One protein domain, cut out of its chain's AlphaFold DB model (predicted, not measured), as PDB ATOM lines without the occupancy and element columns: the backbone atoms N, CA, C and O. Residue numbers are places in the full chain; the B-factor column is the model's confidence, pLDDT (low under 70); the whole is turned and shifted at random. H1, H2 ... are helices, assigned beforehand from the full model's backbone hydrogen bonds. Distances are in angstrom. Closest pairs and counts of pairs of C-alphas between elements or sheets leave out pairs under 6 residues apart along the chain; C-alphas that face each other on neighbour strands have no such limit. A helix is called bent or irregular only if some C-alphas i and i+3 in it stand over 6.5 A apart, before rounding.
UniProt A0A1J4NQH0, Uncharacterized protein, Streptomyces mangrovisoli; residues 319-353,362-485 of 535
ATOM      1  N   ALA A 319     -32.305  23.464   4.095       94.56
ATOM      2  CA  ALA A 319     -31.069  24.244   3.996       94.56
ATOM      3  C   ALA A 319     -29.823  23.398   4.318       94.56
ATOM      4  O   ALA A 319     -28.843  23.429   3.577       94.56
ATOM      5  N   LEU A 320     -29.885  22.583   5.374       95.56
ATOM      6  CA  LEU A 320     -28.808  21.671   5.774       95.56
ATOM      7  C   LEU A 320     -28.472  20.643   4.688       95.56
ATOM      8  O   LEU A 320     -27.302  20.429   4.376       95.56
ATOM      9  N   VAL A 321     -29.486  19.999   4.103       97.12
ATOM     10  CA  VAL A 321     -29.264  19.016   3.032       97.12
ATOM     11  C   VAL A 321     -28.812  19.700   1.742       97.12
ATOM     12  O   VAL A 321     -27.929  19.191   1.057       97.12
ATOM     13  N   HIS A 322     -29.351  20.879   1.431       96.31
ATOM     14  CA  HIS A 322     -28.906  21.659   0.281       96.31
ATOM     15  C   HIS A 322     -27.426  22.048   0.376       96.31
ATOM     16  O   HIS A 322     -26.720  21.954  -0.625       96.31
ATOM     17  N   ALA A 323     -26.933  22.397   1.566       96.50
ATOM     18  CA  ALA A 323     -25.518  22.683   1.784       96.50
ATOM     19  C   ALA A 323     -24.614  21.480   1.456       96.50
ATOM     20  O   ALA A 323     -23.545  21.651   0.874       96.50
ATOM     21  N   VAL A 324     -25.057  20.255   1.776       97.38
ATOM     22  CA  VAL A 324     -24.344  19.013   1.419       97.38
ATOM     23  C   VAL A 324     -24.340  18.797  -0.094       97.38
ATOM     24  O   VAL A 324     -23.289  18.513  -0.669       97.38
ATOM     25  N   ASP A 325     -25.496  18.962  -0.745       96.38
ATOM     26  CA  ASP A 325     -25.621  18.832  -2.202       96.38
ATOM     27  C   ASP A 325     -24.724  19.858  -2.927       96.38
ATOM     28  O   ASP A 325     -24.034  19.525  -3.892       96.38
ATOM     29  N   ARG A 326     -24.690  21.102  -2.434       97.06
ATOM     30  CA  ARG A 326     -23.854  22.175  -2.977       97.06
ATOM     31  C   ARG A 326     -22.368  21.900  -2.768       97.06
ATOM     32  O   ARG A 326     -21.612  22.019  -3.724       97.06
ATOM     33  N   LEU A 327     -21.951  21.463  -1.578       97.62
ATOM     34  CA  LEU A 327     -20.555  21.088  -1.337       97.62
ATOM     35  C   LEU A 327     -20.098  19.989  -2.307       97.62
ATOM     36  O   LEU A 327     -18.985  20.052  -2.822       97.62
ATOM     37  N   ALA A 328     -20.955  19.007  -2.604       97.56
ATOM     38  CA  ALA A 328     -20.634  17.970  -3.582       97.56
ATOM     39  C   ALA A 328     -20.361  18.555  -4.980       97.56
ATOM     40  O   ALA A 328     -19.387  18.170  -5.635       97.56
ATOM     41  N   ALA A 329     -21.197  19.497  -5.428       97.88
ATOM     42  CA  ALA A 329     -21.023  20.189  -6.704       97.88
ATOM     43  C   ALA A 329     -19.772  21.086  -6.717       97.88
ATOM     44  O   ALA A 329     -19.033  21.103  -7.708       97.88
ATOM     45  N   ASP A 330     -19.500  21.778  -5.613       98.06
ATOM     46  CA  ASP A 330     -18.353  22.670  -5.471       98.06
ATOM     47  C   ASP A 330     -17.034  21.892  -5.462       98.06
ATOM     48  O   ASP A 330     -16.101  22.270  -6.166       98.06
ATOM     49  N   LEU A 331     -16.959  20.763  -4.752       98.06
ATOM     50  CA  LEU A 331     -15.783  19.884  -4.755       98.06
ATOM     51  C   LEU A 331     -15.517  19.297  -6.148       98.06
ATOM     52  O   LEU A 331     -14.368  19.247  -6.590       98.06
ATOM     53  N   ALA A 332     -16.568  18.894  -6.870       97.56
ATOM     54  CA  ALA A 332     -16.441  18.408  -8.241       97.56
ATOM     55  C   ALA A 332     -15.942  19.508  -9.196       97.56
ATOM     56  O   ALA A 332     -15.049  19.265 -10.010       97.56
ATOM     57  N   THR A 333     -16.479  20.723  -9.063       98.19
ATOM     58  CA  THR A 333     -16.066  21.889  -9.856       98.19
ATOM     59  C   THR A 333     -14.627  22.287  -9.540       98.19
ATOM     60  O   THR A 333     -13.827  22.471 -10.455       98.19
ATOM     61  N   ALA A 334     -14.257  22.346  -8.259       97.69
ATOM     62  CA  ALA A 334     -12.898  22.636  -7.821       97.69
ATOM     63  C   ALA A 334     -11.905  21.622  -8.395       97.69
ATOM     64  O   ALA A 334     -10.910  22.018  -8.997       97.69
ATOM     65  N   ALA A 335     -12.214  20.324  -8.309       96.44
ATOM     66  CA  ALA A 335     -11.369  19.270  -8.861       96.44
ATOM     67  C   ALA A 335     -11.133  19.437 -10.373       96.44
ATOM     68  O   ALA A 335     -10.014  19.248 -10.846       96.44
ATOM     69  N   ALA A 336     -12.160  19.845 -11.127       96.88
ATOM     70  CA  ALA A 336     -12.039  20.128 -12.558       96.88
ATOM     71  C   ALA A 336     -11.217  21.400 -12.860       96.88
ATOM     72  O   ALA A 336     -10.566  21.478 -13.903       96.88
ATOM     73  N   LEU A 337     -11.224  22.388 -11.958       96.88
ATOM     74  CA  LEU A 337     -10.500  23.653 -12.116       96.88
ATOM     75  C   LEU A 337      -9.014  23.572 -11.743       96.88
ATOM     76  O   LEU A 337      -8.235  24.391 -12.221       96.88
ATOM     77  N   ILE A 338      -8.584  22.600 -10.936       96.06
ATOM     78  CA  ILE A 338      -7.201  22.542 -10.432       96.06
ATOM     79  C   ILE A 338      -6.159  22.508 -11.556       96.06
ATOM     80  O   ILE A 338      -5.247  23.332 -11.570       96.06
ATOM     81  N   ALA A 339      -6.287  21.593 -12.519       95.50
ATOM     82  CA  ALA A 339      -5.323  21.461 -13.613       95.50
ATOM     83  C   ALA A 339      -5.203  22.733 -14.488       95.50
ATOM     84  O   ALA A 339      -4.076  23.211 -14.688       95.50
ATOM     85  N   PRO A 340      -6.307  23.334 -14.985       96.06
ATOM     86  CA  PRO A 340      -6.209  24.565 -15.764       96.06
ATOM     87  C   PRO A 340      -5.734  25.757 -14.918       96.06
ATOM     88  O   PRO A 340      -4.972  26.579 -15.422       96.06
ATOM     89  N   VAL A 341      -6.101  25.837 -13.634       95.94
ATOM     90  CA  VAL A 341      -5.648  26.915 -12.739       95.94
ATOM     91  C   VAL A 341      -4.164  26.801 -12.412       95.94
ATOM     92  O   VAL A 341      -3.485  27.822 -12.416       95.94
ATOM     93  N   LEU A 342      -3.627  25.595 -12.205       95.56
ATOM     94  CA  LEU A 342      -2.181  25.379 -12.059       95.56
ATOM     95  C   LEU A 342      -1.427  25.871 -13.297       95.56
ATOM     96  O   LEU A 342      -0.483  26.646 -13.177       95.56
ATOM     97  N   THR A 343      -1.890  25.475 -14.485       94.81
ATOM     98  CA  THR A 343      -1.289  25.899 -15.761       94.81
ATOM     99  C   THR A 343      -1.340  27.421 -15.927       94.81
ATOM    100  O   THR A 343      -0.350  28.053 -16.296       94.81
ATOM    101  N   GLY A 344      -2.493  28.028 -15.632       93.19
ATOM    102  CA  GLY A 344      -2.669  29.477 -15.699       93.19
ATOM    103  C   GLY A 344      -1.791  30.219 -14.694       93.19
ATOM    104  O   GLY A 344      -1.150  31.209 -15.045       93.19
ATOM    105  N   ALA A 345      -1.697  29.704 -13.467       92.56
ATOM    106  CA  ALA A 345      -0.882  30.288 -12.415       92.56
ATOM    107  C   ALA A 345       0.611  30.280 -12.773       92.56
ATOM    108  O   ALA A 345       1.307  31.268 -12.550       92.56
ATOM    109  N   GLU A 346       1.101  29.203 -13.389       92.62
ATOM    110  CA  GLU A 346       2.482  29.131 -13.874       92.62
ATOM    111  C   GLU A 346       2.769  30.103 -15.006       92.62
ATOM    112  O   GLU A 346       3.835  30.719 -15.023       92.62
ATOM    113  N   ALA A 347       1.834  30.261 -15.943       91.81
ATOM    114  CA  ALA A 347       1.980  31.215 -17.034       91.81
ATOM    115  C   ALA A 347       2.046  32.658 -16.506       91.81
ATOM    116  O   ALA A 347       2.895  33.445 -16.935       91.81
ATOM    117  N   GLU A 348       1.189  33.002 -15.541       89.69
ATOM    118  CA  GLU A 348       1.190  34.322 -14.912       89.69
ATOM    119  C   GLU A 348       2.455  34.563 -14.084       89.69
ATOM    120  O   GLU A 348       3.058  35.632 -14.199       89.69
ATOM    121  N   LEU A 349       2.914  33.554 -13.340       89.62
ATOM    122  CA  LEU A 349       4.153  33.618 -12.574       89.62
ATOM    123  C   LEU A 349       5.385  33.747 -13.478       89.62
ATOM    124  O   LEU A 349       6.241  34.595 -13.230       89.62
ATOM    125  N   ALA A 350       5.470  32.952 -14.547       88.50
ATOM    126  CA  ALA A 350       6.574  33.000 -15.502       88.50
ATOM    127  C   ALA A 350       6.706  34.375 -16.146       88.50
ATOM    128  O   ALA A 350       7.812  34.898 -16.276       88.50
ATOM    129  N   ALA A 351       5.577  34.986 -16.482       85.69
ATOM    130  CA  ALA A 351       5.555  36.299 -17.087       85.69
ATOM    131  C   ALA A 351       5.739  37.456 -16.083       85.69
ATOM    132  O   ALA A 351       5.878  38.598 -16.516       85.69
ATOM    133  N   ALA A 352       5.744  37.176 -14.775       83.06
ATOM    134  CA  ALA A 352       6.065  38.133 -13.716       83.06
ATOM    135  C   ALA A 352       7.533  38.057 -13.243       83.06
ATOM    136  O   ALA A 352       7.959  38.894 -12.444       83.06
ATOM    137  N   ARG A 353       8.323  37.075 -13.711       81.94
ATOM    138  CA  ARG A 353       9.737  36.937 -13.324       81.94
ATOM    139  C   ARG A 353      10.558  38.125 -13.857       81.94
ATOM    140  O   ARG A 353      10.507  38.406 -15.055       81.94
ATOM    141  N   ARG A 362       9.848  35.878  -3.543       84.75
ATOM    142  CA  ARG A 362       8.398  35.648  -3.627       84.75
ATOM    143  C   ARG A 362       8.009  34.673  -4.753       84.75
ATOM    144  O   ARG A 362       7.291  33.728  -4.434       84.75
ATOM    145  N   PRO A 363       8.525  34.786  -5.997       85.88
ATOM    146  CA  PRO A 363       8.228  33.819  -7.052       85.88
ATOM    147  C   PRO A 363       8.640  32.386  -6.706       85.88
ATOM    148  O   PRO A 363       7.860  31.466  -6.915       85.88
ATOM    149  N   ALA A 364       9.819  32.200  -6.098       87.50
ATOM    150  CA  ALA A 364      10.290  30.879  -5.678       87.50
ATOM    151  C   ALA A 364       9.394  30.261  -4.587       87.50
ATOM    152  O   ALA A 364       9.145  29.057  -4.588       87.50
ATOM    153  N   ARG A 365       8.863  31.084  -3.670       89.88
ATOM    154  CA  ARG A 365       7.867  30.633  -2.686       89.88
ATOM    155  C   ARG A 365       6.554  30.227  -3.359       89.88
ATOM    156  O   ARG A 365       5.984  29.216  -2.965       89.88
ATOM    157  N   THR A 366       6.082  30.979  -4.352       92.38
ATOM    158  CA  THR A 366       4.880  30.611  -5.119       92.38
ATOM    159  C   THR A 366       5.095  29.303  -5.883       92.38
ATOM    160  O   THR A 366       4.249  28.421  -5.775       92.38
ATOM    161  N   ASP A 367       6.241  29.118  -6.550       92.81
ATOM    162  CA  ASP A 367       6.603  27.852  -7.212       92.81
ATOM    163  C   ASP A 367       6.559  26.666  -6.233       92.81
ATOM    164  O   ASP A 367       5.989  25.622  -6.549       92.81
ATOM    165  N   ALA A 368       7.092  26.837  -5.018       94.38
ATOM    166  CA  ALA A 368       7.046  25.805  -3.984       94.38
ATOM    167  C   ALA A 368       5.608  25.453  -3.557       94.38
ATOM    168  O   ALA A 368       5.309  24.281  -3.342       94.38
ATOM    169  N   VAL A 369       4.700  26.436  -3.478       96.31
ATOM    170  CA  VAL A 369       3.277  26.178  -3.188       96.31
ATOM    171  C   VAL A 369       2.617  25.398  -4.327       96.31
ATOM    172  O   VAL A 369       1.916  24.425  -4.060       96.31
ATOM    173  N   LEU A 370       2.857  25.778  -5.588       95.69
ATOM    174  CA  LEU A 370       2.302  25.062  -6.744       95.69
ATOM    175  C   LEU A 370       2.834  23.623  -6.825       95.69
ATOM    176  O   LEU A 370       2.075  22.701  -7.124       95.69
ATOM    177  N   ALA A 371       4.120  23.416  -6.528       95.31
ATOM    178  CA  ALA A 371       4.731  22.091  -6.462       95.31
ATOM    179  C   ALA A 371       4.136  21.234  -5.331       95.31
ATOM    180  O   ALA A 371       3.767  20.090  -5.579       95.31
ATOM    181  N   ALA A 372       3.962  21.800  -4.134       95.69
ATOM    182  CA  ALA A 372       3.352  21.097  -3.005       95.69
ATOM    183  C   ALA A 372       1.903  20.672  -3.301       95.69
ATOM    184  O   ALA A 372       1.515  19.549  -2.995       95.69
ATOM    185  N   VAL A 373       1.112  21.535  -3.954       96.00
ATOM    186  CA  VAL A 373      -0.257  21.184  -4.367       96.00
ATOM    187  C   VAL A 373      -0.254  20.022  -5.368       96.00
ATOM    188  O   VAL A 373      -1.102  19.140  -5.280       96.00
ATOM    189  N   ARG A 374       0.707  19.962  -6.298       95.12
ATOM    190  CA  ARG A 374       0.831  18.823  -7.230       95.12
ATOM    191  C   ARG A 374       1.165  17.520  -6.536       95.12
ATOM    192  O   ARG A 374       0.579  16.495  -6.867       95.12
ATOM    193  N   GLU A 375       2.112  17.567  -5.610       94.56
ATOM    194  CA  GLU A 375       2.509  16.398  -4.836       94.56
ATOM    195  C   GLU A 375       1.312  15.845  -4.053       94.56
ATOM    196  O   GLU A 375       1.010  14.653  -4.143       94.56
ATOM    197  N   GLU A 376       0.555  16.720  -3.390       93.12
ATOM    198  CA  GLU A 376      -0.660  16.359  -2.656       93.12
ATOM    199  C   GLU A 376      -1.710  15.681  -3.548       93.12
ATOM    200  O   GLU A 376      -2.215  14.621  -3.184       93.12
ATOM    201  N   LEU A 377      -1.961  16.215  -4.751       90.88
ATOM    202  CA  LEU A 377      -2.906  15.634  -5.721       90.88
ATOM    203  C   LEU A 377      -2.526  14.217  -6.170       90.88
ATOM    204  O   LEU A 377      -3.386  13.462  -6.621       90.88
ATOM    205  N   THR A 378      -1.243  13.855  -6.081       92.19
ATOM    206  CA  THR A 378      -0.744  12.513  -6.423       92.19
ATOM    207  C   THR A 378      -0.619  11.579  -5.219       92.19
ATOM    208  O   THR A 378      -0.447  10.375  -5.402       92.19
ATOM    209  N   SER A 379      -0.721  12.111  -3.998       89.88
ATOM    210  CA  SER A 379      -0.447  11.380  -2.755       89.88
ATOM    211  C   SER A 379      -1.675  10.686  -2.156       89.88
ATOM    212  O   SER A 379      -1.523   9.831  -1.284       89.88
ATOM    213  N   GLY A 380      -2.887  11.022  -2.606       87.44
ATOM    214  CA  GLY A 380      -4.129  10.400  -2.137       87.44
ATOM    215  C   GLY A 380      -5.333  11.345  -2.188       87.44
ATOM    216  O   GLY A 380      -5.294  12.347  -2.902       87.44
ATOM    217  N   PRO A 381      -6.416  11.035  -1.445       91.81
ATOM    218  CA  PRO A 381      -7.557  11.932  -1.296       91.81
ATOM    219  C   PRO A 381      -7.121  13.278  -0.707       91.81
ATOM    220  O   PRO A 381      -6.532  13.332   0.373       91.81
ATOM    221  N   CYS A 382      -7.430  14.358  -1.414       91.56
ATOM    222  CA  CYS A 382      -7.130  15.727  -1.011       91.56
ATOM    223  C   CYS A 382      -8.381  16.601  -1.117       91.56
ATOM    224  O   CYS A 382      -9.279  16.306  -1.910       91.56
ATOM    225  N   ASP A 383      -8.405  17.716  -0.385       95.69
ATOM    226  CA  ASP A 383      -9.464  18.718  -0.501       95.69
ATOM    227  C   ASP A 383      -9.214  19.607  -1.739       95.69
ATOM    228  O   ASP A 383      -8.323  20.465  -1.716       95.69
ATOM    229  N   PRO A 384      -9.986  19.443  -2.833       96.31
ATOM    230  CA  PRO A 384      -9.779  20.216  -4.047       96.31
ATOM    231  C   PRO A 384     -10.104  21.704  -3.871       96.31
ATOM    232  O   PRO A 384      -9.527  22.533  -4.575       96.31
ATOM    233  N   LEU A 385     -11.007  22.067  -2.951       95.62
ATOM    234  CA  LEU A 385     -11.315  23.468  -2.671       95.62
ATOM    235  C   LEU A 385     -10.147  24.125  -1.941       95.62
ATOM    236  O   LEU A 385      -9.742  25.222  -2.315       95.62
ATOM    237  N   ASP A 386      -9.576  23.467  -0.932       95.25
ATOM    238  CA  ASP A 386      -8.383  23.976  -0.249       95.25
ATOM    239  C   ASP A 386      -7.179  24.110  -1.198       95.25
ATOM    240  O   ASP A 386      -6.532  25.163  -1.237       95.25
ATOM    241  N   ALA A 387      -6.930  23.095  -2.030       95.88
ATOM    242  CA  ALA A 387      -5.887  23.141  -3.052       95.88
ATOM    243  C   ALA A 387      -6.077  24.335  -4.007       95.88
ATOM    244  O   ALA A 387      -5.141  25.106  -4.240       95.88
ATOM    245  N   LEU A 388      -7.301  24.540  -4.509       95.88
ATOM    246  CA  LEU A 388      -7.638  25.661  -5.387       95.88
ATOM    247  C   LEU A 388      -7.374  27.017  -4.714       95.88
ATOM    248  O   LEU A 388      -6.752  27.896  -5.315       95.88
ATOM    249  N   ARG A 389      -7.788  27.176  -3.452       94.50
ATOM    250  CA  ARG A 389      -7.559  28.397  -2.663       94.50
ATOM    251  C   ARG A 389      -6.082  28.687  -2.461       94.50
ATOM    252  O   ARG A 389      -5.660  29.836  -2.594       94.50
ATOM    253  N   ARG A 390      -5.279  27.660  -2.160       95.19
ATOM    254  CA  ARG A 390      -3.823  27.804  -2.015       95.19
ATOM    255  C   ARG A 390      -3.175  28.280  -3.310       95.19
ATOM    256  O   ARG A 390      -2.353  29.192  -3.248       95.19
ATOM    257  N   ILE A 391      -3.582  27.737  -4.460       95.00
ATOM    258  CA  ILE A 391      -3.083  28.192  -5.765       95.00
ATOM    259  C   ILE A 391      -3.458  29.659  -6.001       95.00
ATOM    260  O   ILE A 391      -2.574  30.483  -6.235       95.00
ATOM    261  N   VAL A 392      -4.748  29.998  -5.883       92.88
ATOM    262  CA  VAL A 392      -5.253  31.365  -6.095       92.88
ATOM    263  C   VAL A 392      -4.533  32.361  -5.187       92.88
ATOM    264  O   VAL A 392      -4.025  33.373  -5.666       92.88
ATOM    265  N   ARG A 393      -4.422  32.069  -3.887       91.75
ATOM    266  CA  ARG A 393      -3.748  32.944  -2.918       91.75
ATOM    267  C   ARG A 393      -2.267  33.134  -3.249       91.75
ATOM    268  O   ARG A 393      -1.753  34.240  -3.094       91.75
ATOM    269  N   ALA A 394      -1.584  32.079  -3.688       92.31
ATOM    270  CA  ALA A 394      -0.162  32.138  -4.006       92.31
ATOM    271  C   ALA A 394       0.129  32.950  -5.278       92.31
ATOM    272  O   ALA A 394       1.184  33.585  -5.359       92.31
ATOM    273  N   VAL A 395      -0.792  32.945  -6.251       90.44
ATOM    274  CA  VAL A 395      -0.621  33.650  -7.529       90.44
ATOM    275  C   VAL A 395      -1.309  35.017  -7.594       90.44
ATOM    276  O   VAL A 395      -0.953  35.819  -8.449       90.44
ATOM    277  N   ALA A 396      -2.225  35.338  -6.676       87.25
ATOM    278  CA  ALA A 396      -2.961  36.608  -6.663       87.25
ATOM    279  C   ALA A 396      -2.088  37.872  -6.858       87.25
ATOM    280  O   ALA A 396      -2.501  38.742  -7.624       87.25
ATOM    281  N   PRO A 397      -0.872  37.994  -6.275       86.31
ATOM    282  CA  PRO A 397       0.001  39.153  -6.512       86.31
ATOM    283  C   PRO A 397       0.513  39.299  -7.955       86.31
ATOM    284  O   PRO A 397       0.976  40.371  -8.334       86.31
ATOM    285  N   TYR A 398       0.473  38.222  -8.739       85.69
ATOM    286  CA  TYR A 398       0.965  38.144 -10.118       85.69
ATOM    287  C   TYR A 398      -0.171  38.093 -11.148       85.69
ATOM    288  O   TYR A 398       0.084  38.144 -12.359       85.69
ATOM    289  N   ALA A 399      -1.414  38.011 -10.664       81.69
ATOM    290  CA  ALA A 399      -2.592  37.871 -11.491       81.69
ATOM    291  C   ALA A 399      -2.783  39.105 -12.365       81.69
ATOM    292  O   ALA A 399      -2.996  40.208 -11.882       81.69
ATOM    293  N   ASN A 400      -2.689  38.924 -13.676       79.19
ATOM    294  CA  ASN A 400      -2.783  40.010 -14.658       79.19
ATOM    295  C   ASN A 400      -3.950  39.804 -15.633       79.19
ATOM    296  O   ASN A 400      -4.109  40.588 -16.564       79.19
ATOM    297  N   GLY A 401      -4.759  38.759 -15.426       76.06
ATOM    298  CA  GLY A 401      -5.949  38.472 -16.223       76.06
ATOM    299  C   GLY A 401      -5.672  37.840 -17.589       76.06
ATOM    300  O   GLY A 401      -6.623  37.502 -18.284       76.06
ATOM    301  N   ARG A 402      -4.405  37.610 -17.979       74.94
ATOM    302  CA  ARG A 402      -4.058  37.045 -19.301       74.94
ATOM    303  C   ARG A 402      -4.629  35.654 -19.543       74.94
ATOM    304  O   ARG A 402      -4.853  35.288 -20.692       74.94
ATOM    305  N   THR A 403      -4.820  34.878 -18.483       75.81
ATOM    306  CA  THR A 403      -5.292  33.492 -18.587       75.81
ATOM    307  C   THR A 403      -6.797  33.355 -18.363       75.81
ATOM    308  O   THR A 403      -7.355  32.316 -18.708       75.81
ATOM    309  N   GLY A 404      -7.458  34.361 -17.770       83.38
ATOM    310  CA  GLY A 404      -8.870  34.349 -17.342       83.38
ATOM    311  C   GLY A 404      -9.208  33.331 -16.237       83.38
ATOM    312  O   GLY A 404     -10.057  33.583 -15.383       83.38
ATOM    313  N   VAL A 405      -8.502  32.200 -16.193       91.25
ATOM    314  CA  VAL A 405      -8.769  31.074 -15.296       91.25
ATOM    315  C   VAL A 405      -8.439  31.384 -13.834       91.25
ATOM    316  O   VAL A 405      -9.181  30.967 -12.950       91.25
ATOM    317  N   VAL A 406      -7.378  32.151 -13.560       91.12
ATOM    318  CA  VAL A 406      -6.999  32.547 -12.192       91.12
ATOM    319  C   VAL A 406      -8.053  33.485 -11.573       91.12
ATOM    320  O   VAL A 406      -8.558  33.158 -10.495       91.12
ATOM    321  N   PRO A 407      -8.483  34.578 -12.243       91.25
ATOM    322  CA  PRO A 407      -9.615  35.382 -11.777       91.25
ATOM    323  C   PRO A 407     -10.919  34.583 -11.626       91.25
ATOM    324  O   PRO A 407     -11.655  34.781 -10.660       91.25
ATOM    325  N   ALA A 408     -11.221  33.666 -12.552       93.00
ATOM    326  CA  ALA A 408     -12.413  32.821 -12.464       93.00
ATOM    327  C   ALA A 408     -12.377  31.898 -11.233       93.00
ATOM    328  O   ALA A 408     -13.365  31.804 -10.503       93.00
ATOM    329  N   ALA A 409     -11.231  31.272 -10.960       94.69
ATOM    330  CA  ALA A 409     -11.022  30.442  -9.780       94.69
ATOM    331  C   ALA A 409     -11.095  31.243  -8.478       94.69
ATOM    332  O   ALA A 409     -11.670  30.763  -7.504       94.69
ATOM    333  N   ALA A 410     -10.579  32.476  -8.465       94.81
ATOM    334  CA  ALA A 410     -10.683  33.361  -7.312       94.81
ATOM    335  C   ALA A 410     -12.140  33.713  -6.987       94.81
ATOM    336  O   ALA A 410     -12.560  33.602  -5.836       94.81
ATOM    337  N   ARG A 411     -12.941  34.069  -8.001       95.38
ATOM    338  CA  ARG A 411     -14.380  34.328  -7.818       95.38
ATOM    339  C   ARG A 411     -15.128  33.075  -7.375       95.38
ATOM    340  O   ARG A 411     -15.985  33.162  -6.503       95.38
ATOM    341  N   PHE A 412     -14.791  31.913  -7.931       97.19
ATOM    342  CA  PHE A 412     -15.370  30.639  -7.506       97.19
ATOM    343  C   PHE A 412     -15.062  30.336  -6.029       97.19
ATOM    344  O   PHE A 412     -15.986  30.093  -5.256       97.19
ATOM    345  N   ALA A 413     -13.800  30.449  -5.604       96.44
ATOM    346  CA  ALA A 413     -13.401  30.252  -4.211       96.44
ATOM    347  C   ALA A 413     -14.120  31.222  -3.253       96.44
ATOM    348  O   ALA A 413     -14.638  30.804  -2.214       96.44
ATOM    349  N   ALA A 414     -14.222  32.498  -3.639       97.44
ATOM    350  CA  ALA A 414     -14.937  33.523  -2.885       97.44
ATOM    351  C   ALA A 414     -16.443  33.246  -2.774       97.44
ATOM    352  O   ALA A 414     -17.012  33.416  -1.691       97.44
ATOM    353  N   ARG A 415     -17.082  32.786  -3.861       97.88
ATOM    354  CA  ARG A 415     -18.486  32.349  -3.867       97.88
ATOM    355  C   ARG A 415     -18.682  31.208  -2.890       97.88
ATOM    356  O   ARG A 415     -19.402  31.412  -1.923       97.88
ATOM    357  N   THR A 416     -17.973  30.091  -3.057       97.81
ATOM    358  CA  THR A 416     -18.097  28.913  -2.182       97.81
ATOM    359  C   THR A 416     -17.839  29.245  -0.709       97.81
ATOM    360  O   THR A 416     -18.561  28.768   0.160       97.81
ATOM    361  N   ALA A 417     -16.856  30.098  -0.393       97.38
ATOM    362  CA  ALA A 417     -16.616  30.529   0.988       97.38
ATOM    363  C   ALA A 417     -17.765  31.391   1.547       97.38
ATOM    364  O   ALA A 417     -18.190  31.198   2.687       97.38
ATOM    365  N   THR A 418     -18.284  32.335   0.753       98.25
ATOM    366  CA  THR A 418     -19.427  33.190   1.135       98.25
ATOM    367  C   THR A 418     -20.681  32.357   1.370       98.25
ATOM    368  O   THR A 418     -21.446  32.609   2.302       98.25
ATOM    369  N   ASP A 419     -20.860  31.349   0.534       97.06
ATOM    370  CA  ASP A 419     -21.950  30.398   0.544       97.06
ATOM    371  C   ASP A 419     -21.898  29.464   1.761       97.06
ATOM    372  O   ASP A 419     -22.920  29.265   2.423       97.06
ATOM    373  N   ASP A 420     -20.725  28.932   2.113       96.12
ATOM    374  CA  ASP A 420     -20.522  28.141   3.336       96.12
ATOM    375  C   ASP A 420     -20.799  28.972   4.600       96.12
ATOM    376  O   ASP A 420     -21.573  28.569   5.473       96.12
ATOM    377  N   ALA A 421     -20.246  30.187   4.672       97.62
ATOM    378  CA  ALA A 421     -20.507  31.104   5.777       97.62
ATOM    379  C   ALA A 421     -21.998  31.469   5.883       97.62
ATOM    380  O   ALA A 421     -22.555  31.507   6.982       97.62
ATOM    381  N   ALA A 422     -22.671  31.704   4.754       96.62
ATOM    382  CA  ALA A 422     -24.097  32.010   4.726       96.62
ATOM    383  C   ALA A 422     -24.967  30.872   5.262       96.62
ATOM    384  O   ALA A 422     -25.918  31.149   6.003       96.62
ATOM    385  N   ASP A 423     -24.649  29.630   4.902       94.31
ATOM    386  CA  ASP A 423     -25.377  28.445   5.352       94.31
ATOM    387  C   ASP A 423     -25.160  28.201   6.840       94.31
ATOM    388  O   ASP A 423     -26.122  27.979   7.576       94.31
ATOM    389  N   TYR A 424     -23.922  28.323   7.318       94.69
ATOM    390  CA  TYR A 424     -23.646  28.129   8.734       94.69
ATOM    391  C   TYR A 424     -24.369  29.156   9.612       94.69
ATOM    392  O   TYR A 424     -24.995  28.784  10.607       94.69
ATOM    393  N   VAL A 425     -24.363  30.433   9.203       95.19
ATOM    394  CA  VAL A 425     -25.139  31.493   9.865       95.19
ATOM    395  C   VAL A 425     -26.638  31.193   9.811       95.19
ATOM    396  O   VAL A 425     -27.335  31.438  10.788       95.19
ATOM    397  N   ALA A 426     -27.152  30.653   8.700       91.69
ATOM    398  CA  ALA A 426     -28.568  30.306   8.564       91.69
ATOM    399  C   ALA A 426     -29.018  29.260   9.589       91.69
ATOM    400  O   ALA A 426     -30.068  29.414  10.211       91.69
ATOM    401  N   VAL A 427     -28.215  28.205   9.731       89.69
ATOM    402  CA  VAL A 427     -28.509  27.022  10.546       89.69
ATOM    403  C   VAL A 427     -28.343  27.296  12.037       89.69
ATOM    404  O   VAL A 427     -29.025  26.664  12.836       89.69
ATOM    405  N   HIS A 428     -27.479  28.241  12.412       91.06
ATOM    406  CA  HIS A 428     -27.162  28.559  13.809       91.06
ATOM    407  C   HIS A 428     -27.536  29.997  14.192       91.06
ATOM    408  O   HIS A 428     -26.948  30.594  15.096       91.06
ATOM    409  N   ARG A 429     -28.505  30.586  13.485       90.38
ATOM    410  CA  ARG A 429     -28.849  32.008  13.617       90.38
ATOM    411  C   ARG A 429     -29.224  32.438  15.042       90.38
ATOM    412  O   ARG A 429     -29.004  33.592  15.392       90.38
ATOM    413  N   GLY A 430     -29.743  31.532  15.870       87.75
ATOM    414  CA  GLY A 430     -30.089  31.814  17.263       87.75
ATOM    415  C   GLY A 430     -28.876  32.065  18.166       87.75
ATOM    416  O   GLY A 430     -29.015  32.759  19.167       87.75
ATOM    417  N   ALA A 431     -27.699  31.541  17.805       90.19
ATOM    418  CA  ALA A 431     -26.451  31.718  18.555       90.19
ATOM    419  C   ALA A 431     -25.489  32.721  17.915       90.19
ATOM    420  O   ALA A 431     -24.781  33.435  18.619       90.19
ATOM    421  N   VAL A 432     -25.455  32.780  16.583       94.62
ATOM    422  CA  VAL A 432     -24.548  33.674  15.860       94.62
ATOM    423  C   VAL A 432     -24.863  35.133  16.197       94.62
ATOM    424  O   VAL A 432     -26.029  35.513  16.299       94.62
ATOM    425  N   GLY A 433     -23.838  35.971  16.350       92.75
ATOM    426  CA  GLY A 433     -23.948  37.386  16.699       92.75
ATOM    427  C   GLY A 433     -23.962  38.346  15.502       92.75
ATOM    428  O   GLY A 433     -23.988  37.959  14.329       92.75
ATOM    429  N   GLY A 434     -23.964  39.651  15.793       93.31
ATOM    430  CA  GLY A 434     -23.952  40.706  14.770       93.31
ATOM    431  C   GLY A 434     -22.614  40.849  14.032       93.31
ATOM    432  O   GLY A 434     -22.595  41.280  12.880       93.31
ATOM    433  N   GLU A 435     -21.497  40.469  14.658       94.75
ATOM    434  CA  GLU A 435     -20.154  40.625  14.080       94.75
ATOM    435  C   GLU A 435     -19.923  39.663  12.907       94.75
ATOM    436  O   GLU A 435     -19.609  40.106  11.800       94.75
ATOM    437  N   ALA A 436     -20.189  38.365  13.104       97.38
ATOM    438  CA  ALA A 436     -20.131  37.360  12.042       97.38
ATOM    439  C   ALA A 436     -21.023  37.741  10.847       97.38
ATOM    440  O   ALA A 436     -20.584  37.726   9.695       97.38
ATOM    441  N   ARG A 437     -22.263  38.177  11.122       97.88
ATOM    442  CA  ARG A 437     -23.207  38.636  10.090       97.88
ATOM    443  C   ARG A 437     -22.706  39.865   9.331       97.88
ATOM    444  O   ARG A 437     -22.903  39.948   8.121       97.88
ATOM    445  N   THR A 438     -22.022  40.786  10.009       97.12
ATOM    446  CA  THR A 438     -21.416  41.965   9.370       97.12
ATOM    447  C   THR A 438     -20.308  41.556   8.401       97.12
ATOM    448  O   THR A 438     -20.287  42.031   7.265       97.12
ATOM    449  N   ARG A 439     -19.432  40.618   8.791       97.69
ATOM    450  CA  ARG A 439     -18.376  40.107   7.896       97.69
ATOM    451  C   ARG A 439     -18.938  39.353   6.700       97.69
ATOM    452  O   ARG A 439     -18.478  39.578   5.584       97.69
ATOM    453  N   LEU A 440     -19.989  38.560   6.900       98.38
ATOM    454  CA  LEU A 440     -20.699  37.904   5.802       98.38
ATOM    455  C   LEU A 440     -21.324  38.923   4.836       98.38
ATOM    456  O   LEU A 440     -21.228  38.769   3.618       98.38
ATOM    457  N   ALA A 441     -21.948  39.983   5.357       97.56
ATOM    458  CA  ALA A 441     -22.499  41.050   4.525       97.56
ATOM    459  C   ALA A 441     -21.400  41.752   3.711       97.56
ATOM    460  O   ALA A 441     -21.582  41.988   2.516       97.56
ATOM    461  N   ARG A 442     -20.233  42.019   4.315       96.81
ATOM    462  CA  ARG A 442     -19.089  42.598   3.600       96.81
ATOM    463  C   ARG A 442     -18.534  41.657   2.531       96.81
ATOM    464  O   ARG A 442     -18.252  42.127   1.432       96.81
ATOM    465  N   ALA A 443     -18.431  40.359   2.815       98.19
ATOM    466  CA  ALA A 443     -18.006  39.353   1.841       98.19
ATOM    467  C   ALA A 443     -18.898  39.362   0.590       98.19
ATOM    468  O   ALA A 443     -18.392  39.430  -0.525       98.19
ATOM    469  N   ARG A 444     -20.226  39.402   0.770       97.56
ATOM    470  CA  ARG A 444     -21.193  39.477  -0.341       97.56
ATOM    471  C   ARG A 444     -21.034  40.733  -1.194       97.56
ATOM    472  O   ARG A 444     -21.117  40.649  -2.414       97.56
ATOM    473  N   VAL A 445     -20.810  41.886  -0.561       96.06
ATOM    474  CA  VAL A 445     -20.589  43.151  -1.280       96.06
ATOM    475  C   VAL A 445     -19.302  43.085  -2.101       96.06
ATOM    476  O   VAL A 445     -19.336  43.368  -3.292       96.06
ATOM    477  N   LEU A 446     -18.195  42.651  -1.493       96.06
ATOM    478  CA  LEU A 446     -16.909  42.509  -2.185       96.06
ATOM    479  C   LEU A 446     -16.985  41.504  -3.339       96.06
ATOM    480  O   LEU A 446     -16.384  41.717  -4.387       96.06
ATOM    481  N   LEU A 447     -17.740  40.421  -3.164       96.69
ATOM    482  CA  LEU A 447     -17.954  39.434  -4.212       96.69
ATOM    483  C   LEU A 447     -18.731  40.025  -5.396       96.69
ATOM    484  O   LEU A 447     -18.335  39.822  -6.539       96.69
ATOM    485  N   LEU A 448     -19.793  40.793  -5.134       95.81
ATOM    486  CA  LEU A 448     -20.549  41.479  -6.185       95.81
ATOM    487  C   LEU A 448     -19.684  42.510  -6.927       95.81
ATOM    488  O   LEU A 448     -19.760  42.615  -8.149       95.81
ATOM    489  N   GLU A 449     -18.847  43.252  -6.196       94.69
ATOM    490  CA  GLU A 449     -17.870  44.182  -6.771       94.69
ATOM    491  C   GLU A 449     -16.868  43.433  -7.669       94.69
ATOM    492  O   GLU A 449     -16.672  43.823  -8.818       94.69
ATOM    493  N   ALA A 450     -16.299  42.321  -7.196       92.25
ATOM    494  CA  ALA A 450     -15.356  41.498  -7.958       92.25
ATOM    495  C   ALA A 450     -15.989  40.828  -9.194       92.25
ATOM    496  O   ALA A 450     -15.320  40.651 -10.216       92.25
ATOM    497  N   ASP A 451     -17.272  40.469  -9.124       92.50
ATOM    498  CA  ASP A 451     -18.043  39.918 -10.244       92.50
ATOM    499  C   ASP A 451     -18.322  40.964 -11.336       92.50
ATOM    500  O   ASP A 451     -18.424  40.614 -12.511       92.50
ATOM    501  N   ALA A 452     -18.418  42.246 -10.968       92.69
ATOM    502  CA  ALA A 452     -18.616  43.349 -11.907       92.69
ATOM    503  C   ALA A 452     -17.311  43.843 -12.563       92.69
ATOM    504  O   ALA A 452     -17.357  44.545 -13.576       92.69
ATOM    505  N   MET A 453     -16.149  43.506 -11.995       89.25
ATOM    506  CA  MET A 453     -14.841  43.907 -12.516       89.25
ATOM    507  C   MET A 453     -14.394  43.038 -13.695       89.25
ATOM    508  O   MET A 453     -14.559  41.815 -13.693       89.25
ATOM    509  N   ALA A 454     -13.741  43.674 -14.673       87.19
ATOM    510  CA  ALA A 454     -13.035  42.971 -15.738       87.19
ATOM    511  C   ALA A 454     -11.884  42.124 -15.171       87.19
ATOM    512  O   ALA A 454     -11.283  42.469 -14.152       87.19
ATOM    513  N   ASP A 455     -11.567  41.019 -15.845       85.06
ATOM    514  CA  ASP A 455     -10.500  40.118 -15.416       85.06
ATOM    515  C   ASP A 455      -9.149  40.839 -15.330       85.06
ATOM    516  O   ASP A 455      -8.715  41.515 -16.262       85.06
ATOM    517  N   GLY A 456      -8.476  40.680 -14.190       82.50
ATOM    518  CA  GLY A 456      -7.223  41.363 -13.891       82.50
ATOM    519  C   GLY A 456      -6.797  41.211 -12.432       82.50
ATOM    520  O   GLY A 456      -7.404  40.460 -11.659       82.50
ATOM    521  N   ALA A 457      -5.750  41.948 -12.057       83.50
ATOM    522  CA  ALA A 457      -5.195  41.950 -10.703       83.50
ATOM    523  C   ALA A 457      -6.222  42.412  -9.663       83.50
ATOM    524  O   ALA A 457      -6.405  41.764  -8.637       83.50
ATOM    525  N   GLU A 458      -6.928  43.505  -9.959       85.50
ATOM    526  CA  GLU A 458      -7.905  44.110  -9.049       85.50
ATOM    527  C   GLU A 458      -9.096  43.184  -8.794       85.50
ATOM    528  O   GLU A 458      -9.456  42.971  -7.640       85.50
ATOM    529  N   ALA A 459      -9.644  42.551  -9.837       87.50
ATOM    530  CA  ALA A 459     -10.726  41.578  -9.687       87.50
ATOM    531  C   ALA A 459     -10.296  40.362  -8.850       87.50
ATOM    532  O   ALA A 459     -11.040  39.902  -7.985       87.50
ATOM    533  N   THR A 460      -9.073  39.866  -9.068       90.06
ATOM    534  CA  THR A 460      -8.517  38.737  -8.304       90.06
ATOM    535  C   THR A 460      -8.298  39.117  -6.839       90.06
ATOM    536  O   THR A 460      -8.651  38.352  -5.942       90.06
ATOM    537  N   ALA A 461      -7.767  40.315  -6.581       89.00
ATOM    538  CA  ALA A 461      -7.575  40.840  -5.234       89.00
ATOM    539  C   ALA A 461      -8.912  41.079  -4.513       89.00
ATOM    540  O   ALA A 461      -9.049  40.704  -3.349       89.00
ATOM    541  N   GLY A 462      -9.912  41.633  -5.206       92.00
ATOM    542  CA  GLY A 462     -11.265  41.825  -4.684       92.00
ATOM    543  C   GLY A 462     -11.936  40.502  -4.315       92.00
ATOM    544  O   GLY A 462     -12.469  40.366  -3.214       92.00
ATOM    545  N   ALA A 463     -11.827  39.485  -5.178       94.75
ATOM    546  CA  ALA A 463     -12.322  38.140  -4.887       94.75
ATOM    547  C   ALA A 463     -11.593  37.502  -3.689       94.75
ATOM    548  O   ALA A 463     -12.239  36.968  -2.789       94.75
ATOM    549  N   ALA A 464     -10.264  37.623  -3.610       92.88
ATOM    550  CA  ALA A 464      -9.494  37.138  -2.463       92.88
ATOM    551  C   ALA A 464      -9.880  37.855  -1.153       92.88
ATOM    552  O   ALA A 464      -9.934  37.236  -0.089       92.88
ATOM    553  N   GLN A 465     -10.193  39.153  -1.214       94.31
ATOM    554  CA  GLN A 465     -10.684  39.905  -0.062       94.31
ATOM    555  C   GLN A 465     -12.094  39.456   0.354       94.31
ATOM    556  O   GLN A 465     -12.363  39.329   1.551       94.31
ATOM    557  N   ALA A 466     -12.980  39.192  -0.610       97.25
ATOM    558  CA  ALA A 466     -14.310  38.643  -0.355       97.25
ATOM    559  C   ALA A 466     -14.224  37.278   0.342       97.25
ATOM    560  O   ALA A 466     -14.873  37.065   1.366       97.25
ATOM    561  N   GLU A 467     -13.357  36.393  -0.158       96.81
ATOM    562  CA  GLU A 467     -13.078  35.101   0.465       96.81
ATOM    563  C   GLU A 467     -12.577  35.259   1.906       96.81
ATOM    564  O   GLU A 467     -13.105  34.621   2.817       96.81
ATOM    565  N   ALA A 468     -11.591  36.129   2.140       95.69
ATOM    566  CA  ALA A 468     -11.051  36.356   3.478       95.69
ATOM    567  C   ALA A 468     -12.132  36.837   4.466       95.69
ATOM    568  O   ALA A 468     -12.169  36.387   5.612       95.69
ATOM    569  N   MET A 469     -13.043  37.710   4.022       97.62
ATOM    570  CA  MET A 469     -14.177  38.161   4.836       97.62
ATOM    571  C   MET A 469     -15.175  37.035   5.120       97.62
ATOM    572  O   MET A 469     -15.695  36.957   6.234       97.62
ATOM    573  N   ALA A 470     -15.427  36.151   4.152       98.31
ATOM    574  CA  ALA A 470     -16.307  35.004   4.334       98.31
ATOM    575  C   ALA A 470     -15.734  33.985   5.332       98.31
ATOM    576  O   ALA A 470     -16.444  33.547   6.237       98.31
ATOM    577  N   LEU A 471     -14.439  33.670   5.230       96.75
ATOM    578  CA  LEU A 471     -13.753  32.791   6.182       96.75
ATOM    579  C   LEU A 471     -13.761  33.386   7.597       96.75
ATOM    580  O   LEU A 471     -14.113  32.698   8.551       96.75
ATOM    581  N   ALA A 472     -13.488  34.687   7.738       97.75
ATOM    582  CA  ALA A 472     -13.582  35.366   9.031       97.75
ATOM    583  C   ALA A 472     -15.010  35.332   9.608       97.75
ATOM    584  O   ALA A 472     -15.187  35.160  10.815       97.75
ATOM    585  N   ALA A 473     -16.036  35.479   8.760       98.31
ATOM    586  CA  ALA A 473     -17.433  35.352   9.169       98.31
ATOM    587  C   ALA A 473     -17.748  33.940   9.684       98.31
ATOM    588  O   ALA A 473     -18.393  33.805  10.724       98.31
ATOM    589  N   ARG A 474     -17.263  32.906   8.984       97.19
ATOM    590  CA  ARG A 474     -17.404  31.496   9.372       97.19
ATOM    591  C   ARG A 474     -16.769  31.226  10.733       97.19
ATOM    592  O   ARG A 474     -17.434  30.702  11.618       97.19
ATOM    593  N   GLU A 475     -15.522  31.648  10.926       97.12
ATOM    594  CA  GLU A 475     -14.796  31.461  12.186       97.12
ATOM    595  C   GLU A 475     -15.454  32.196  13.364       97.12
ATOM    596  O   GLU A 475     -15.530  31.660  14.469       97.12
ATOM    597  N   LEU A 476     -15.930  33.429  13.152       97.31
ATOM    598  CA  LEU A 476     -16.682  34.173  14.168       97.31
ATOM    599  C   LEU A 476     -17.972  33.439  14.540       97.31
ATOM    600  O   LEU A 476     -18.251  33.265  15.721       97.31
ATOM    601  N   ALA A 477     -18.721  32.970  13.543       96.25
ATOM    602  CA  ALA A 477     -19.950  32.231  13.778       96.25
ATOM    603  C   ALA A 477     -19.689  30.924  14.547       96.25
ATOM    604  O   ALA A 477     -20.443  30.601  15.459       96.25
ATOM    605  N   GLU A 478     -18.626  30.182  14.226       94.19
ATOM    606  CA  GLU A 478     -18.246  28.967  14.963       94.19
ATOM    607  C   GLU A 478     -17.918  29.261  16.427       94.19
ATOM    608  O   GLU A 478     -18.333  28.512  17.312       94.19
ATOM    609  N   ARG A 479     -17.224  30.374  16.697       95.06
ATOM    610  CA  ARG A 479     -16.955  30.826  18.068       95.06
ATOM    611  C   ARG A 479     -18.234  31.194  18.812       95.06
ATOM    612  O   ARG A 479     -18.378  30.792  19.963       95.06
ATOM    613  N   ASP A 480     -19.154  31.906  18.166       92.88
ATOM    614  CA  ASP A 480     -20.447  32.274  18.756       92.88
ATOM    615  C   ASP A 480     -21.259  31.023  19.120       92.88
ATOM    616  O   ASP A 480     -21.789  30.903  20.224       92.88
ATOM    617  N   VAL A 481     -21.297  30.042  18.214       90.62
ATOM    618  CA  VAL A 481     -21.974  28.762  18.441       90.62
ATOM    619  C   VAL A 481     -21.302  27.981  19.565       90.62
ATOM    620  O   VAL A 481     -21.995  27.491  20.452       90.62
ATOM    621  N   ALA A 482     -19.973  27.886  19.580       88.44
ATOM    622  CA  ALA A 482     -19.244  27.213  20.653       88.44
ATOM    623  C   ALA A 482     -19.460  27.886  22.020       88.44
ATOM    624  O   ALA A 482     -19.554  27.190  23.024       88.44
ATOM    625  N   ALA A 483     -19.580  29.217  22.061       86.38
ATOM    626  CA  ALA A 483     -19.876  29.964  23.283       86.38
ATOM    627  C   ALA A 483     -21.331  29.793  23.755       86.38
ATOM    628  O   ALA A 483     -21.595  29.871  24.954       86.38
ATOM    629  N   ALA A 484     -22.267  29.562  22.830       81.00
ATOM    630  CA  ALA A 484     -23.666  29.293  23.149       81.00
ATOM    631  C   ALA A 484     -23.894  27.873  23.699       81.00
ATOM    632  O   ALA A 484     -24.793  27.678  24.517       81.00
ATOM    633  N   HIS A 485     -23.072  26.894  23.302       70.94
ATOM    634  CA  HIS A 485     -23.099  25.552  23.884       70.94
ATOM    635  C   HIS A 485     -22.487  25.585  25.299       70.94
ATOM    636  O   HIS A 485     -21.270  25.643  25.473       70.94
TER     637      HIS A 485
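This is residues 319 to 353 and 362 to 485 of the 535 residues of an uncharacterized protein of Streptomyces mangrovisoli (UniProt A0A1J4NQH0). Two groups of helices meet at a steep angle: H4, H5 and H6 lie side by side with their centres in a triangle, and where H4 and H6 begin, H3 crosses them, with H1b and H2 packed on it. The bent helix H1 ties the groups, its arm H1a beside H4. The printed part has 159 residues with six named helices, H1 to H6 along the chain, and no named strand: all helix. It is compact, radius of gyration of the C-alphas 16.2 A, spanning 50 by 36 by 25 A.

Start at H1, residues 319 to 350, assigned as one helix by its hydrogen bonds but bent: C-alphas 336 and 339 are 6.9 A apart, and H1a, 319 to 336, and H1b, 339 to 350, stand at a steep tilt of 57 degrees. H2, 362 to 379, and H3, 384 to 398, form a hairpin; their closest C-alphas, Thr 366 and Ala 394, are 5.4 A apart. H3 is irregular, C-alphas 394 and 397 being 7.5 A apart. H4, 405 to 427, touches H3 at a steep tilt of 51 degrees, closest at C-alphas Val 392 and Ala 410, 5.9 A. H5, 434 to 452, and H6, 457 to 484, form a hairpin, closest at C-alphas Ala 443 and Ala 466, 4.4 A. H1b, H2, H3, H4, H5 and H6 make an up-and-down bundle, each running against the one before. Every O i to N i+4 pair is within hydrogen-bond range in H1a, H1b, H2, H4, H5 and H6, and 9 of 11 in H3.

Find C-alpha 319 at (-31.069, 24.244, 3.996); H1a runs 25.6 A. H4 covers 32.8 A, and H6 40.6 A to C-alpha 484 at (-23.666, 29.293, 23.149).

Residues 354 to 361 are not printed, a 9.9 A gap between C-alphas 353 and 362. Of the links printed whole, none is long. Mean pLDDT of the printed part is 92.9; no printed residue is under 70.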